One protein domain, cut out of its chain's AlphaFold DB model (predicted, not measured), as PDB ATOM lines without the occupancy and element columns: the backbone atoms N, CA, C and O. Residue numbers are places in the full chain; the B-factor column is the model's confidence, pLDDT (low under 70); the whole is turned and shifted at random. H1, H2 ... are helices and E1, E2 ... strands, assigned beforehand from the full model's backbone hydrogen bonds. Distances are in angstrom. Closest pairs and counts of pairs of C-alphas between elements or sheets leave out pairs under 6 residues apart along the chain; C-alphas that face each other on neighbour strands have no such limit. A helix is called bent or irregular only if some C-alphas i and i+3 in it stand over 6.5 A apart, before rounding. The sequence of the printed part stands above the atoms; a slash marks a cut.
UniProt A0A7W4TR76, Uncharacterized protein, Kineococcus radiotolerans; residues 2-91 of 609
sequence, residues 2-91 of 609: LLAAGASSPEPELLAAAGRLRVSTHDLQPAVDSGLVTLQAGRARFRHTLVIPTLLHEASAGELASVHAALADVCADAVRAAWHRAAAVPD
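AT A GLANCE: This is residues 2 to 91 of the 609 residues of an uncharacterized protein of Kineococcus radiotolerans (UniProt A0A7W4TR76). A very short helix, H1, sits in the middle, and H2, H4, H5 and strand E2 lie round it. One end of the longest axis is a helical hairpin, H5 and H6; the other is a small two-strand hairpin, E1 and E2, with the uneven helix H3 packed next to E1. The printed part has 90 residues, with six named helices and two named strands in the order H1 H2 H3 E1 E2 H4 H5 H6; the sheet, E1 - E2, is antiparallel and the class is mostly helix. The whole is compact, with a radius of gyration of the C-alphas of 12.8 A and spans of 36 by 26 by 22 A.

HOW THE PARTS SIT: Begin at H1, residues 2 to 5, which touches H2, residues 11 to 20; their closest C-alphas, Leu 3 and Leu 14, are 7.0 A apart. Go on to H3, residues 25 to 33, which is irregular: C-alphas 27 and 30 are 7.1 A apart. H2 and H3 are only just apart, at 8.2 A. E1, residues 37 to 40, comes closest to H3 where the C-alphas of Ala 31 and Val 37 are 5.5 A apart. E1 forms a hairpin with E2, residues 43 to 46, antiparallel at 146 degrees; look for N 38 and O 45 at 2.8 A and N 40 and O 43 at 2.9 A. The closest C-alphas of H1 and E2, Ala 4 and Ala 44, are 6.0 A apart. H4, residues 51 to 58, touches H1, the closest C-alphas being Ala 5 and Ile 52 at 5.7 A. H5, residues 61 to 74, only just touches H1, with 3 pairs of C-alphas within 8 A and with residues 64 to 67 alone; the closest are Leu 3 and Val 67, 6.0 A. H5 touches H2 at a steep tilt of 62 degrees, opposite ways, closest at Ala 17 and Ala 70, whose C-alphas are 4.9 A apart. H6, residues 78 to 88, forms a helical hairpin with H5, at a shallow tilt of 21 degrees, opposite ways; the C-alphas of Ala 65 and Ala 88 come closest, 3.9 A. Every O i to N i+4 pair is within hydrogen-bond range in H2, H4 and H6, against 9 of 10 in H5 and 2 of 5 in H3, where 4 of 6 O i to N i+3 pairs are; H1 is too short for an i+4 pair.

IN THESE COORDINATES: Find C-alpha 2 at (528.610, 480.105, 343.887), where H1 begins; it is 5.0 A long. H2 is 14.4 A long, H3 12.9 A, E1 9.6 A, E2 9.7 A and H4 10.6 A. H5 runs 20.4 A from C-alpha 61 at (538.735, 480.974, 338.095), and H6 runs 15.0 A to C-alpha 88 at (538.587, 488.940, 341.808).

THE WHOLE: The C-alphas farthest apart are those of Asp 33 and Asp 91, 38.2 A. The printed part has no cut, and the links between successive named elements are tight. Mean pLDDT of the printed part is 84.2; look for values under 70 at residues 6 to 8 and 41 to 43.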
ATOM      1  N   LEU A   2     527.331 479.530 343.414       81.69
ATOM      2  CA  LEU A   2     528.610 480.105 343.887       81.69
ATOM      3  C   LEU A   2     528.454 481.374 344.737       81.69
ATOM      4  O   LEU A   2     528.990 481.446 345.836       81.69
ATOM      5  N   LEU A   3     527.632 482.328 344.292       81.31
ATOM      6  CA  LEU A   3     527.318 483.530 345.075       81.31
ATOM      7  C   LEU A   3     526.686 483.194 346.440       81.31
ATOM      8  O   LEU A   3     527.013 483.803 347.449       81.31
ATOM      9  N   ALA A   4     525.823 482.176 346.479       75.56
ATOM     10  CA  ALA A   4     525.187 481.700 347.706       75.56
ATOM     11  C   ALA A   4     526.163 480.955 348.639       75.56
ATOM     12  O   ALA A   4     525.933 480.904 349.844       75.56
ATOM     13  N   ALA A   5     527.246 480.388 348.094       73.44
ATOM     14  CA  ALA A   5     528.314 479.742 348.855       73.44
ATOM     15  C   ALA A   5     529.224 480.757 349.575       73.44
ATOM     16  O   ALA A   5     529.825 480.416 350.591       73.44
ATOM     17  N   GLY A   6     529.258 482.019 349.124       63.88
ATOM     18  CA  GLY A   6     529.922 483.149 349.789       63.88
ATOM     19  C   GLY A   6     529.169 483.689 351.015       63.88
ATOM     20  O   GLY A   6     529.114 484.899 351.214       63.88
ATOM     21  N   ALA A   7     528.569 482.811 351.829       57.00
ATOM     22  CA  ALA A   7     527.620 483.122 352.910       57.00
ATOM     23  C   ALA A   7     528.167 483.994 354.070       57.00
ATOM     24  O   ALA A   7     527.460 484.238 355.048       57.00
ATOM     25  N   SER A   8     529.406 484.474 353.966       63.78
ATOM     26  CA  SER A   8     530.022 485.461 354.857       63.78
ATOM     27  C   SER A   8     529.485 486.885 354.639       63.78
ATOM     28  O   SER A   8     529.676 487.749 355.499       63.78
ATOM     29  N   SER A   9     528.838 487.151 353.498       72.81
ATOM     30  CA  SER A   9     528.297 488.473 353.160       72.81
ATOM     31  C   SER A   9     526.831 488.629 353.607       72.81
ATOM     32  O   SER A   9     526.056 487.670 353.534       72.81
ATOM     33  N   PRO A  10     526.412 489.819 354.080       79.12
ATOM     34  CA  PRO A  10     525.024 490.103 354.423       79.12
ATOM     35  C   PRO A  10     524.073 489.884 353.238       79.12
ATOM     36  O   PRO A  10     524.405 490.155 352.088       79.12
ATOM     37  N   GLU A  11     522.843 489.462 353.530       80.06
ATOM     38  CA  GLU A  11     521.810 489.186 352.520       80.06
ATOM     39  C   GLU A  11     521.546 490.344 351.532       80.06
ATOM     40  O   GLU A  11     521.451 490.067 350.334       80.06
ATOM     41  N   PRO A  12     521.505 491.631 351.947       83.75
ATOM     42  CA  PRO A  12     521.349 492.737 351.000       83.75
ATOM     43  C   PRO A  12     522.491 492.828 349.977       83.75
ATOM     44  O   PRO A  12     522.243 493.106 348.806       83.75
ATOM     45  N   GLU A  13     523.730 492.550 350.398       85.44
ATOM     46  CA  GLU A  13     524.903 492.548 349.515       85.44
ATOM     47  C   GLU A  13     524.840 491.366 348.539       85.44
ATOM     48  O   GLU A  13     525.096 491.530 347.347       85.44
ATOM     49  N   LEU A  14     524.409 490.189 349.008       83.94
ATOM     50  CA  LEU A  14     524.214 489.012 348.158       83.94
ATOM     51  C   LEU A  14     523.159 489.260 347.070       83.94
ATOM     52  O   LEU A  14     523.379 488.906 345.914       83.94
ATOM     53  N   LEU A  15     522.033 489.896 347.406       83.31
ATOM     54  CA  LEU A  15     520.985 490.231 346.433       83.31
ATOM     55  C   LEU A  15     521.449 491.293 345.426       83.31
ATOM     56  O   LEU A  15     521.184 491.167 344.229       83.31
ATOM     57  N   ALA A  16     522.175 492.315 345.884       85.81
ATOM     58  CA  ALA A  16     522.727 493.342 345.006       85.81
ATOM     59  C   ALA A  16     523.769 492.758 344.031       85.81
ATOM     60  O   ALA A  16     523.712 493.029 342.828       85.81
ATOM     61  N   ALA A  17     524.667 491.895 344.516       87.94
ATOM     62  CA  ALA A  17     525.633 491.177 343.686       87.94
ATOM     63  C   ALA A  17     524.946 490.218 342.696       87.94
ATOM     64  O   ALA A  17     525.353 490.142 341.536       87.94
ATOM     65  N   ALA A  18     523.863 489.544 343.109       87.69
ATOM     66  CA  ALA A  18     523.060 488.690 342.232       87.69
ATOM     67  C   ALA A  18     522.499 489.487 341.043       87.69
ATOM     68  O   ALA A  18     522.641 489.069 339.892       87.69
ATOM     69  N   GLY A  19     521.974 490.689 341.309       87.19
ATOM     70  CA  GLY A  19     521.508 491.613 340.275       87.19
ATOM     71  C   GLY A  19     522.600 492.004 339.272       87.19
ATOM     72  O   GLY A  19     522.344 492.020 338.067       87.19
ATOM     73  N   ARG A  20     523.834 492.251 339.735       89.62
ATOM     74  CA  ARG A  20     524.984 492.560 338.857       89.62
ATOM     75  C   ARG A  20     525.376 491.377 337.972       89.62
ATOM     76  O   ARG A  20     525.672 491.564 336.795       89.62
ATOM     77  N   LEU A  21     525.317 490.166 338.523       89.50
ATOM     78  CA  LEU A  21     525.586 488.913 337.811       89.50
ATOM     79  C   LEU A  21     524.401 488.426 336.961       89.50
ATOM     80  O   LEU A  21     524.524 487.413 336.280       89.50
ATOM     81  N   ARG A  22     523.268 489.146 336.982       89.38
ATOM     82  CA  ARG A  22     522.011 488.787 336.300       89.38
ATOM     83  C   ARG A  22     521.486 487.404 336.691       89.38
ATOM     84  O   ARG A  22     520.888 486.712 335.871       89.38
ATOM     85  N   VAL A  23     521.699 487.031 337.949       87.44
ATOM     86  CA  VAL A  23     521.148 485.820 338.560       87.44
ATOM     87  C   VAL A  23     520.151 486.205 339.645       87.44
ATOM     88  O   VAL A  23     520.205 487.290 340.223       87.44
ATOM     89  N   SER A  24     519.219 485.313 339.929       83.44
ATOM     90  CA  SER A  24     518.136 485.513 340.880       83.44
ATOM     91  C   SER A  24     518.035 484.336 341.846       83.44
ATOM     92  O   SER A  24     518.612 483.269 341.641       83.44
ATOM     93  N   THR A  25     517.258 484.507 342.912       75.50
ATOM     94  CA  THR A  25     516.945 483.410 343.840       75.50
ATOM     95  C   THR A  25     516.205 482.258 343.155       75.50
ATOM     96  O   THR A  25     516.338 481.119 343.594       75.50
ATOM     97  N   HIS A  26     515.501 482.518 342.046       81.69
ATOM     98  CA  HIS A  26     514.854 481.487 341.231       81.69
ATOM     99  C   HIS A  26     515.873 480.526 340.592       81.69
ATOM    100  O   HIS A  26     515.590 479.343 340.430       81.69
ATOM    101  N   ASP A  27     517.099 480.979 340.322       84.50
ATOM    102  CA  ASP A  27     518.157 480.127 339.762       84.50
ATOM    103  C   ASP A  27     518.711 479.118 340.788       84.50
ATOM    104  O   ASP A  27     519.456 478.204 340.435       84.50
ATOM    105  N   LEU A  28     518.334 479.247 342.069       82.06
ATOM    106  CA  LEU A  28     518.590 478.240 343.103       82.06
ATOM    107  C   LEU A  28     517.496 477.164 343.165       82.06
ATOM    108  O   LEU A  28     517.718 476.144 343.817       82.06
ATOM    109  N   GLN A  29     516.350 477.345 342.495       83.88
ATOM    110  CA  GLN A  29     515.196 476.445 342.602       83.88
ATOM    111  C   GLN A  29     515.533 474.979 342.270       83.88
ATOM    112  O   GLN A  29     515.182 474.121 343.074       83.88
ATOM    113  N   PRO A  30     516.327 474.648 341.228       86.44
ATOM    114  CA  PRO A  30     516.729 473.258 340.979       86.44
ATOM    115  C   PRO A  30     517.549 472.630 342.126       86.44
ATOM    116  O   PRO A  30     517.472 471.428 342.392       86.44
ATOM    117  N   ALA A  31     518.337 473.439 342.842       83.44
ATOM    118  CA  ALA A  31     519.099 473.002 344.014       83.44
ATOM    119  C   ALA A  31     518.218 472.874 345.272       83.44
ATOM    120  O   ALA A  31     518.517 472.070 346.157       83.44
ATOM    121  N   VAL A  32     517.132 473.646 345.347       85.81
ATOM    122  CA  VAL A  32     516.102 473.525 346.388       85.81
ATOM    123  C   VAL A  32     515.252 472.275 346.162       85.81
ATOM    124  O   VAL A  32     515.075 471.489 347.090       85.81
ATOM    125  N   ASP A  33     514.817 472.033 344.925       87.69
ATOM    126  CA  ASP A  33     513.991 470.883 344.541       87.69
ATOM    127  C   ASP A  33     514.729 469.548 344.734       87.69
ATOM    128  O   ASP A  33     514.135 468.549 345.134       87.69
ATOM    129  N   SER A  34     516.048 469.534 344.519       87.00
ATOM    130  CA  SER A  34     516.915 468.381 344.815       87.00
ATOM    131  C   SER A  34     517.280 468.239 346.302       87.00
ATOM    132  O   SER A  34     517.935 467.272 346.695       87.00
ATOM    133  N   GLY A  35     516.873 469.190 347.150       85.00
ATOM    134  CA  GLY A  35     517.172 469.206 348.582       85.00
ATOM    135  C   GLY A  35     518.645 469.461 348.917       85.00
ATOM    136  O   GLY A  35     519.068 469.177 350.039       85.00
ATOM    137  N   LEU A  36     519.441 469.961 347.965       84.31
ATOM    138  CA  LEU A  36     520.848 470.328 348.168       84.31
ATOM    139  C   LEU A  36     520.988 471.650 348.933       84.31
ATOM    140  O   LEU A  36     521.920 471.816 349.727       84.31
ATOM    141  N   VAL A  37     520.047 472.572 348.726       84.75
ATOM    142  CA  VAL A  37     519.970 473.874 349.395       84.75
ATOM    143  C   VAL A  37     518.590 474.045 350.014       84.75
ATOM    144  O   VAL A  37     517.579 473.667 349.439       84.75
ATOM    145  N   THR A  38     518.538 474.654 351.190       84.81
ATOM    146  CA  THR A  38     517.295 475.130 351.801       84.81
ATOM    147  C   THR A  38     517.367 476.643 351.931       84.81
ATOM    148  O   THR A  38     518.403 477.179 352.315       84.81
ATOM    149  N   LEU A  39     516.288 477.344 351.589       77.81
ATOM    150  CA  LEU A  39     516.193 478.787 351.790       77.81
ATOM    151  C   LEU A  39     515.524 479.041 353.147       77.81
ATOM    152  O   LEU A  39     514.341 478.753 353.318       77.81
ATOM    153  N   GLN A  40     516.276 479.549 354.125       72.44
ATOM    154  CA  GLN A  40     515.752 479.957 355.434       72.44
ATOM    155  C   GLN A  40     515.912 481.466 355.596       72.44
ATOM    156  O   GLN A  40     517.036 481.962 355.583       72.44
ATOM    157  N   ALA A  41     514.794 482.186 355.749       65.75
ATOM    158  CA  ALA A  41     514.768 483.647 355.904       65.75
ATOM    159  C   ALA A  41     515.643 484.377 354.861       65.75
ATOM    160  O   ALA A  41     516.484 485.187 355.224       65.75
ATOM    161  N   GLY A  42     515.513 484.005 353.580       64.44
ATOM    162  CA  GLY A  42     516.274 484.614 352.478       64.44
ATOM    163  C   GLY A  42     517.732 484.153 352.337       64.44
ATOM    164  O   GLY A  42     518.392 484.495 351.359       64.44
ATOM    165  N   ARG A  43     518.232 483.299 353.241       68.44
ATOM    166  CA  ARG A  43     519.595 482.746 353.187       68.44
ATOM    167  C   ARG A  43     519.618 481.316 352.665       68.44
ATOM    168  O   ARG A  43     518.847 480.464 353.105       68.44
ATOM    169  N   ALA A  44     520.553 481.039 351.762       76.25
ATOM    170  CA  ALA A  44     520.833 479.694 351.279       76.25
ATOM    171  C   ALA A  44     521.639 478.903 352.317       76.25
ATOM    172  O   ALA A  44     522.773 479.247 352.643       76.25
ATOM    173  N   ARG A  45     521.059 477.815 352.823       83.06
ATOM    174  CA  ARG A  45     521.716 476.852 353.702       83.06
ATOM    175  C   ARG A  45     521.933 475.550 352.948       83.06
ATOM    176  O   ARG A  45     520.979 474.874 352.567       83.06
ATOM    177  N   PHE A  46     523.194 475.193 352.757       84.75
ATOM    178  CA  PHE A  46     523.578 473.940 352.117       84.75
ATOM    179  C   PHE A  46     523.340 472.773 353.072       84.75
ATOM    180  O   PHE A  46     523.674 472.845 354.257       84.75
ATOM    181  N   ARG A  47     522.751 471.691 352.558       84.69
ATOM    182  CA  ARG A  47     522.410 470.506 353.357       84.69
ATOM    183  C   ARG A  47     523.640 469.832 353.965       84.69
ATOM    184  O   ARG A  47     523.573 469.338 355.087       84.69
ATOM    185  N   HIS A  48     524.750 469.817 353.231       83.06
ATOM    186  CA  HIS A  48     526.009 469.229 353.677       83.06
ATOM    187  C   HIS A  48     527.140 470.253 353.598       83.06
ATOM    188  O   HIS A  48     527.288 470.945 352.592       83.06
ATOM    189  N   THR A  49     527.979 470.293 354.636       80.88
ATOM    190  CA  THR A  49     529.118 471.219 354.763       80.88
ATOM    191  C   THR A  49     530.118 471.100 353.610       80.88
ATOM    192  O   THR A  49     530.785 472.073 353.282       80.88
ATOM    193  N   LEU A  50     530.186 469.937 352.952       84.31
ATOM    194  CA  LEU A  50     531.092 469.679 351.828       84.31
ATOM    195  C   LEU A  50     530.587 470.201 350.475       84.31
ATOM    196  O   LEU A  50     531.383 470.324 349.553       84.31
ATOM    197  N   VAL A  51     529.306 470.572 350.350       83.75
ATOM    198  CA  VAL A  51     528.769 471.104 349.083       83.75
ATOM    199  C   VAL A  51     529.443 472.426 348.716       83.75
ATOM    200  O   VAL A  51     529.723 472.659 347.547       83.75
ATOM    201  N   ILE A  52     529.749 473.270 349.706       82.56
ATOM    202  CA  ILE A  52     530.450 474.540 349.486       82.56
ATOM    203  C   ILE A  52     531.873 474.297 348.941       82.56
ATOM    204  O   ILE A  52     532.153 474.792 347.851       82.56
ATOM    205  N   PRO A  53     532.749 473.508 349.602       81.25
ATOM    206  CA  PRO A  53     534.053 473.139 349.051       81.25
ATOM    207  C   PRO A  53     533.991 472.543 347.642       81.25
ATOM    208  O   PRO A  53     534.785 472.935 346.796       81.25
ATOM    209  N   THR A  54     533.042 471.642 347.359       86.19
ATOM    210  CA  THR A  54     532.901 471.038 346.023       86.19
ATOM    211  C   THR A  54     532.499 472.068 344.969       86.19
ATOM    212  O   THR A  54     533.088 472.094 343.896       86.19
ATOM    213  N   LEU A  55     531.548 472.956 345.270       85.75
ATOM    214  CA  LEU A  55     531.153 474.029 344.352       85.75
ATOM    215  C   LEU A  55     532.311 474.982 344.055       85.75
ATOM    216  O   LEU A  55     532.483 475.385 342.912       85.75
ATOM    217  N   LEU A  56     533.093 475.342 345.075       82.44
ATOM    218  CA  LEU A  56     534.259 476.205 344.903       82.44
ATOM    219  C   LEU A  56     535.381 475.508 344.120       82.44
ATOM    220  O   LEU A  56     536.092 476.177 343.383       82.44
ATOM    221  N   HIS A  57     535.528 474.187 344.263       83.94
ATOM    222  CA  HIS A  57     536.522 473.399 343.533       83.94
ATOM    223  C   HIS A  57     536.181 473.225 342.044       83.94
ATOM    224  O   HIS A  57     537.075 473.289 341.209       83.94
ATOM    225  N   GLU A  58     534.903 473.025 341.715       87.56
ATOM    226  CA  GLU A  58     534.423 472.846 340.332       87.56
ATOM    227  C   GLU A  58     534.275 474.173 339.566       87.56
ATOM    228  O   GLU A  58     534.167 474.179 338.341       87.56
ATOM    229  N   ALA A  59     534.245 475.307 340.271       86.94
ATOM    230  CA  ALA A  59     534.126 476.619 339.652       86.94
ATOM    231  C   ALA A  59     535.394 477.001 338.885       86.94
ATOM    232  O   ALA A  59     536.515 476.860 339.379       86.94
ATOM    233  N   SER A  60     535.222 477.587 337.702       88.94
ATOM    234  CA  SER A  60     536.346 478.193 336.998       88.94
ATOM    235  C   SER A  60     536.856 479.435 337.740       88.94
ATOM    236  O   SER A  60     536.107 480.150 338.414       88.94
ATOM    237  N   ALA A  61     538.139 479.756 337.547       83.62
ATOM    238  CA  ALA A  61     538.735 480.974 338.095       83.62
ATOM    239  C   ALA A  61     537.972 482.245 337.664       83.62
ATOM    240  O   ALA A  61     537.818 483.167 338.460       83.62
ATOM    241  N   GLY A  62     537.437 482.275 336.437       86.06
ATOM    242  CA  GLY A  62     536.643 483.398 335.923       86.06
ATOM    243  C   GLY A  62     535.269 483.544 336.587       86.06
ATOM    244  O   GLY A  62     534.820 484.665 336.831       86.06
ATOM    245  N   GLU A  63     534.606 482.436 336.927       88.06
ATOM    246  CA  GLU A  63     533.328 482.461 337.652       88.06
ATOM    247  C   GLU A  63     533.514 482.947 339.091       88.06
ATOM    248  O   GLU A  63     532.769 483.817 339.546       88.06
ATOM    249  N   LEU A  64     534.539 482.444 339.786       88.06
ATOM    250  CA  LEU A  64     534.889 482.906 341.132       88.06
ATOM    251  C   LEU A  64     535.283 484.385 341.129       88.06
ATOM    252  O   LEU A  64     534.797 485.149 341.966       88.06
ATOM    253  N   ALA A  65     536.087 484.807 340.151       88.19
ATOM    254  CA  ALA A  65     536.487 486.199 340.003       88.19
ATOM    255  C   ALA A  65     535.284 487.125 339.770       88.19
ATOM    256  O   ALA A  65     535.172 488.167 340.414       88.19
ATOM    257  N   SER A  66     534.341 486.720 338.914       89.69
ATOM    258  CA  SER A  66     533.123 487.493 338.633       89.69
ATOM    259  C   SER A  66     532.240 487.640 339.873       89.69
ATOM    260  O   SER A  66     531.725 488.726 340.144       89.69
ATOM    261  N   VAL A  67     532.092 486.568 340.662       90.44
ATOM    262  CA  VAL A  67     531.357 486.605 341.935       90.44
ATOM    263  C   VAL A  67     532.016 487.571 342.915       90.44
ATOM    264  O   VAL A  67     531.337 488.417 343.496       90.44
ATOM    265  N   HIS A  68     533.334 487.485 343.071       90.94
ATOM    266  CA  HIS A  68     534.079 488.366 343.958       90.94
ATOM    267  C   HIS A  68     534.062 489.831 343.503       90.94
ATOM    268  O   HIS A  68     533.886 490.709 344.345       90.94
ATOM    269  N   ALA A  69     534.140 490.113 342.202       90.94
ATOM    270  CA  ALA A  69     534.001 491.468 341.665       90.94
ATOM    271  C   ALA A  69     532.608 492.049 341.957       90.94
ATOM    272  O   ALA A  69     532.484 493.164 342.459       90.94
ATOM    273  N   ALA A  70     531.552 491.265 341.721       91.62
ATOM    274  CA  ALA A  70     530.185 491.693 341.999       91.62
ATOM    275  C   ALA A  70     529.945 491.962 343.492       91.62
ATOM    276  O   ALA A  70     529.232 492.906 343.825       91.62
ATOM    277  N   LEU A  71     530.544 491.156 344.379       90.38
ATOM    278  CA  LEU A  71     530.496 491.366 345.829       90.38
ATOM    279  C   LEU A  71     531.299 492.596 346.260       90.38
ATOM    280  O   LEU A  71     530.826 493.361 347.093       90.38
ATOM    281  N   ALA A  72     532.483 492.816 345.689       91.50
ATOM    282  CA  ALA A  72     533.305 493.986 345.978       91.50
ATOM    283  C   ALA A  72     532.580 495.310 345.692       91.50
ATOM    284  O   ALA A  72     532.665 496.229 346.500       91.50
ATOM    285  N   ASP A  73     531.851 495.390 344.575       90.88
ATOM    286  CA  ASP A  73     531.153 496.608 344.140       90.88
ATOM    287  C   ASP A  73     529.993 497.024 345.056       90.88
ATOM    288  O   ASP A  73     529.572 498.180 345.043       90.88
ATOM    289  N   VAL A  74     529.426 496.073 345.801       91.88
ATOM    290  CA  VAL A  74     528.227 496.283 346.631       91.88
ATOM    291  C   VAL A  74     528.513 496.196 348.126       91.88
ATOM    292  O   VAL A  74     527.634 496.510 348.927       91.88
ATOM    293  N   CYS A  75     529.712 495.752 348.509       90.56
ATOM    294  CA  CYS A  75     530.077 495.577 349.904       90.56
ATOM    295  C   CYS A  75     530.270 496.935 350.583       90.56
ATOM    296  O   CYS A  75     531.085 497.750 350.148       90.56
ATOM    297  N   ALA A  76     529.527 497.175 351.666       88.44
ATOM    298  CA  ALA A  76     529.606 498.436 352.403       88.44
ATOM    299  C   ALA A  76     530.866 498.526 353.281       88.44
ATOM    300  O   ALA A  76     531.337 499.615 353.604       88.44
ATOM    301  N   ASP A  77     531.401 497.372 353.680       89.50
ATOM    302  CA  ASP A  77     532.607 497.277 354.491       89.50
ATOM    303  C   ASP A  77     533.854 497.349 353.599       89.50
ATOM    304  O   ASP A  77     534.088 496.475 352.762       89.50
ATOM    305  N   ALA A  78     534.663 498.396 353.776       88.31
ATOM    306  CA  ALA A  78     535.818 498.663 352.919       88.31
ATOM    307  C   ALA A  78     536.900 497.569 352.993       88.31
ATOM    308  O   ALA A  78     537.551 497.291 351.982       88.31
ATOM    309  N   VAL A  79     537.070 496.932 354.158       89.50
ATOM    310  CA  VAL A  79     538.051 495.857 354.376       89.50
ATOM    311  C   VAL A  79     537.629 494.612 353.598       89.50
ATOM    312  O   VAL A  79     538.388 494.084 352.784       89.50
ATOM    313  N   ARG A  80     536.380 494.174 353.763       89.88
ATOM    314  CA  ARG A  80     535.813 493.029 353.042       89.88
ATOM    315  C   ARG A  80     535.713 493.296 351.539       89.88
ATOM    316  O   ARG A  80     535.999 492.400 350.748       89.88
ATOM    317  N   ALA A  81     535.408 494.528 351.131       90.31
ATOM    318  CA  ALA A  81     535.462 494.938 349.731       90.31
ATOM    319  C   ALA A  81     536.882 494.820 349.148       90.31
ATOM    320  O   ALA A  81     537.036 494.383 348.008       90.31
ATOM    321  N   ALA A  82     537.931 495.181 349.898       92.56
ATOM    322  CA  ALA A  82     539.320 495.010 349.463       92.56
ATOM    323  C   ALA A  82     539.688 493.525 349.283       92.56
ATOM    324  O   ALA A  82     540.265 493.163 348.259       92.56
ATOM    325  N   TRP A  83     539.274 492.653 350.207       91.94
ATOM    326  CA  TRP A  83     539.473 491.204 350.086       91.94
ATOM    327  C   TRP A  83     538.706 490.584 348.914       91.94
ATOM    328  O   TRP A  83     539.248 489.744 348.197       91.94
ATOM    329  N   HIS A  84     537.469 491.022 348.664       91.75
ATOM    330  CA  HIS A  84     536.723 490.612 347.476       91.75
ATOM    331  C   HIS A  84     537.405 491.082 346.185       91.75
ATOM    332  O   HIS A  84     537.580 490.275 345.278       91.75
ATOM    333  N   ARG A  85     537.894 492.327 346.108       93.38
ATOM    334  CA  ARG A  85     538.687 492.786 344.950       93.38
ATOM    335  C   ARG A  85     539.946 491.945 344.760       93.38
ATOM    336  O   ARG A  85     540.221 491.501 343.653       93.38
ATOM    337  N   ALA A  86     540.660 491.650 345.841       92.75
ATOM    338  CA  ALA A  86     541.849 490.808 345.802       92.75
ATOM    339  C   ALA A  86     541.567 489.388 345.306       92.75
ATOM    340  O   ALA A  86     542.421 488.814 344.640       92.75
ATOM    341  N   ALA A  87     540.402 488.819 345.611       90.25
ATOM    342  CA  ALA A  87     539.988 487.510 345.110       90.25
ATOM    343  C   ALA A  87     539.454 487.553 343.664       90.25
ATOM    344  O   ALA A  87     539.417 486.522 342.996       90.25
ATOM    345  N   ALA A  88     539.058 488.733 343.175       90.56
ATOM    346  CA  ALA A  88     538.587 488.940 341.808       90.56
ATOM    347  C   ALA A  88     539.716 489.125 340.783       90.56
ATOM    348  O   ALA A  88     539.503 488.907 339.593       90.56
ATOM    349  N   VAL A  89     540.906 489.532 341.231       89.38
ATOM    350  CA  VAL A  89     542.059 489.769 340.358       89.38
ATOM    351  C   VAL A  89     542.952 488.516 340.305       89.38
ATOM    352  O   VAL A  89     543.476 488.103 341.346       89.38
ATOM    353  N   PRO A  90     543.148 487.907 339.117       74.81
ATOM    354  CA  PRO A  90     543.996 486.723 338.963       74.81
ATOM    355  C   PRO A  90     545.497 487.053 338.943       74.81
ATOM    356  O   PRO A  90     546.291 486.257 339.435       74.81
ATOM    357  N   ASP A  91     545.866 488.227 338.419       82.19
ATOM    358  CA  ASP A  91     547.251 488.659 338.199       82.19
ATOM    359  C   ASP A  91     547.587 489.929 339.012       82.19
ATOM    360  O   ASP A  91     547.082 490.133 340.113       82.19
TER     361      ASP A  91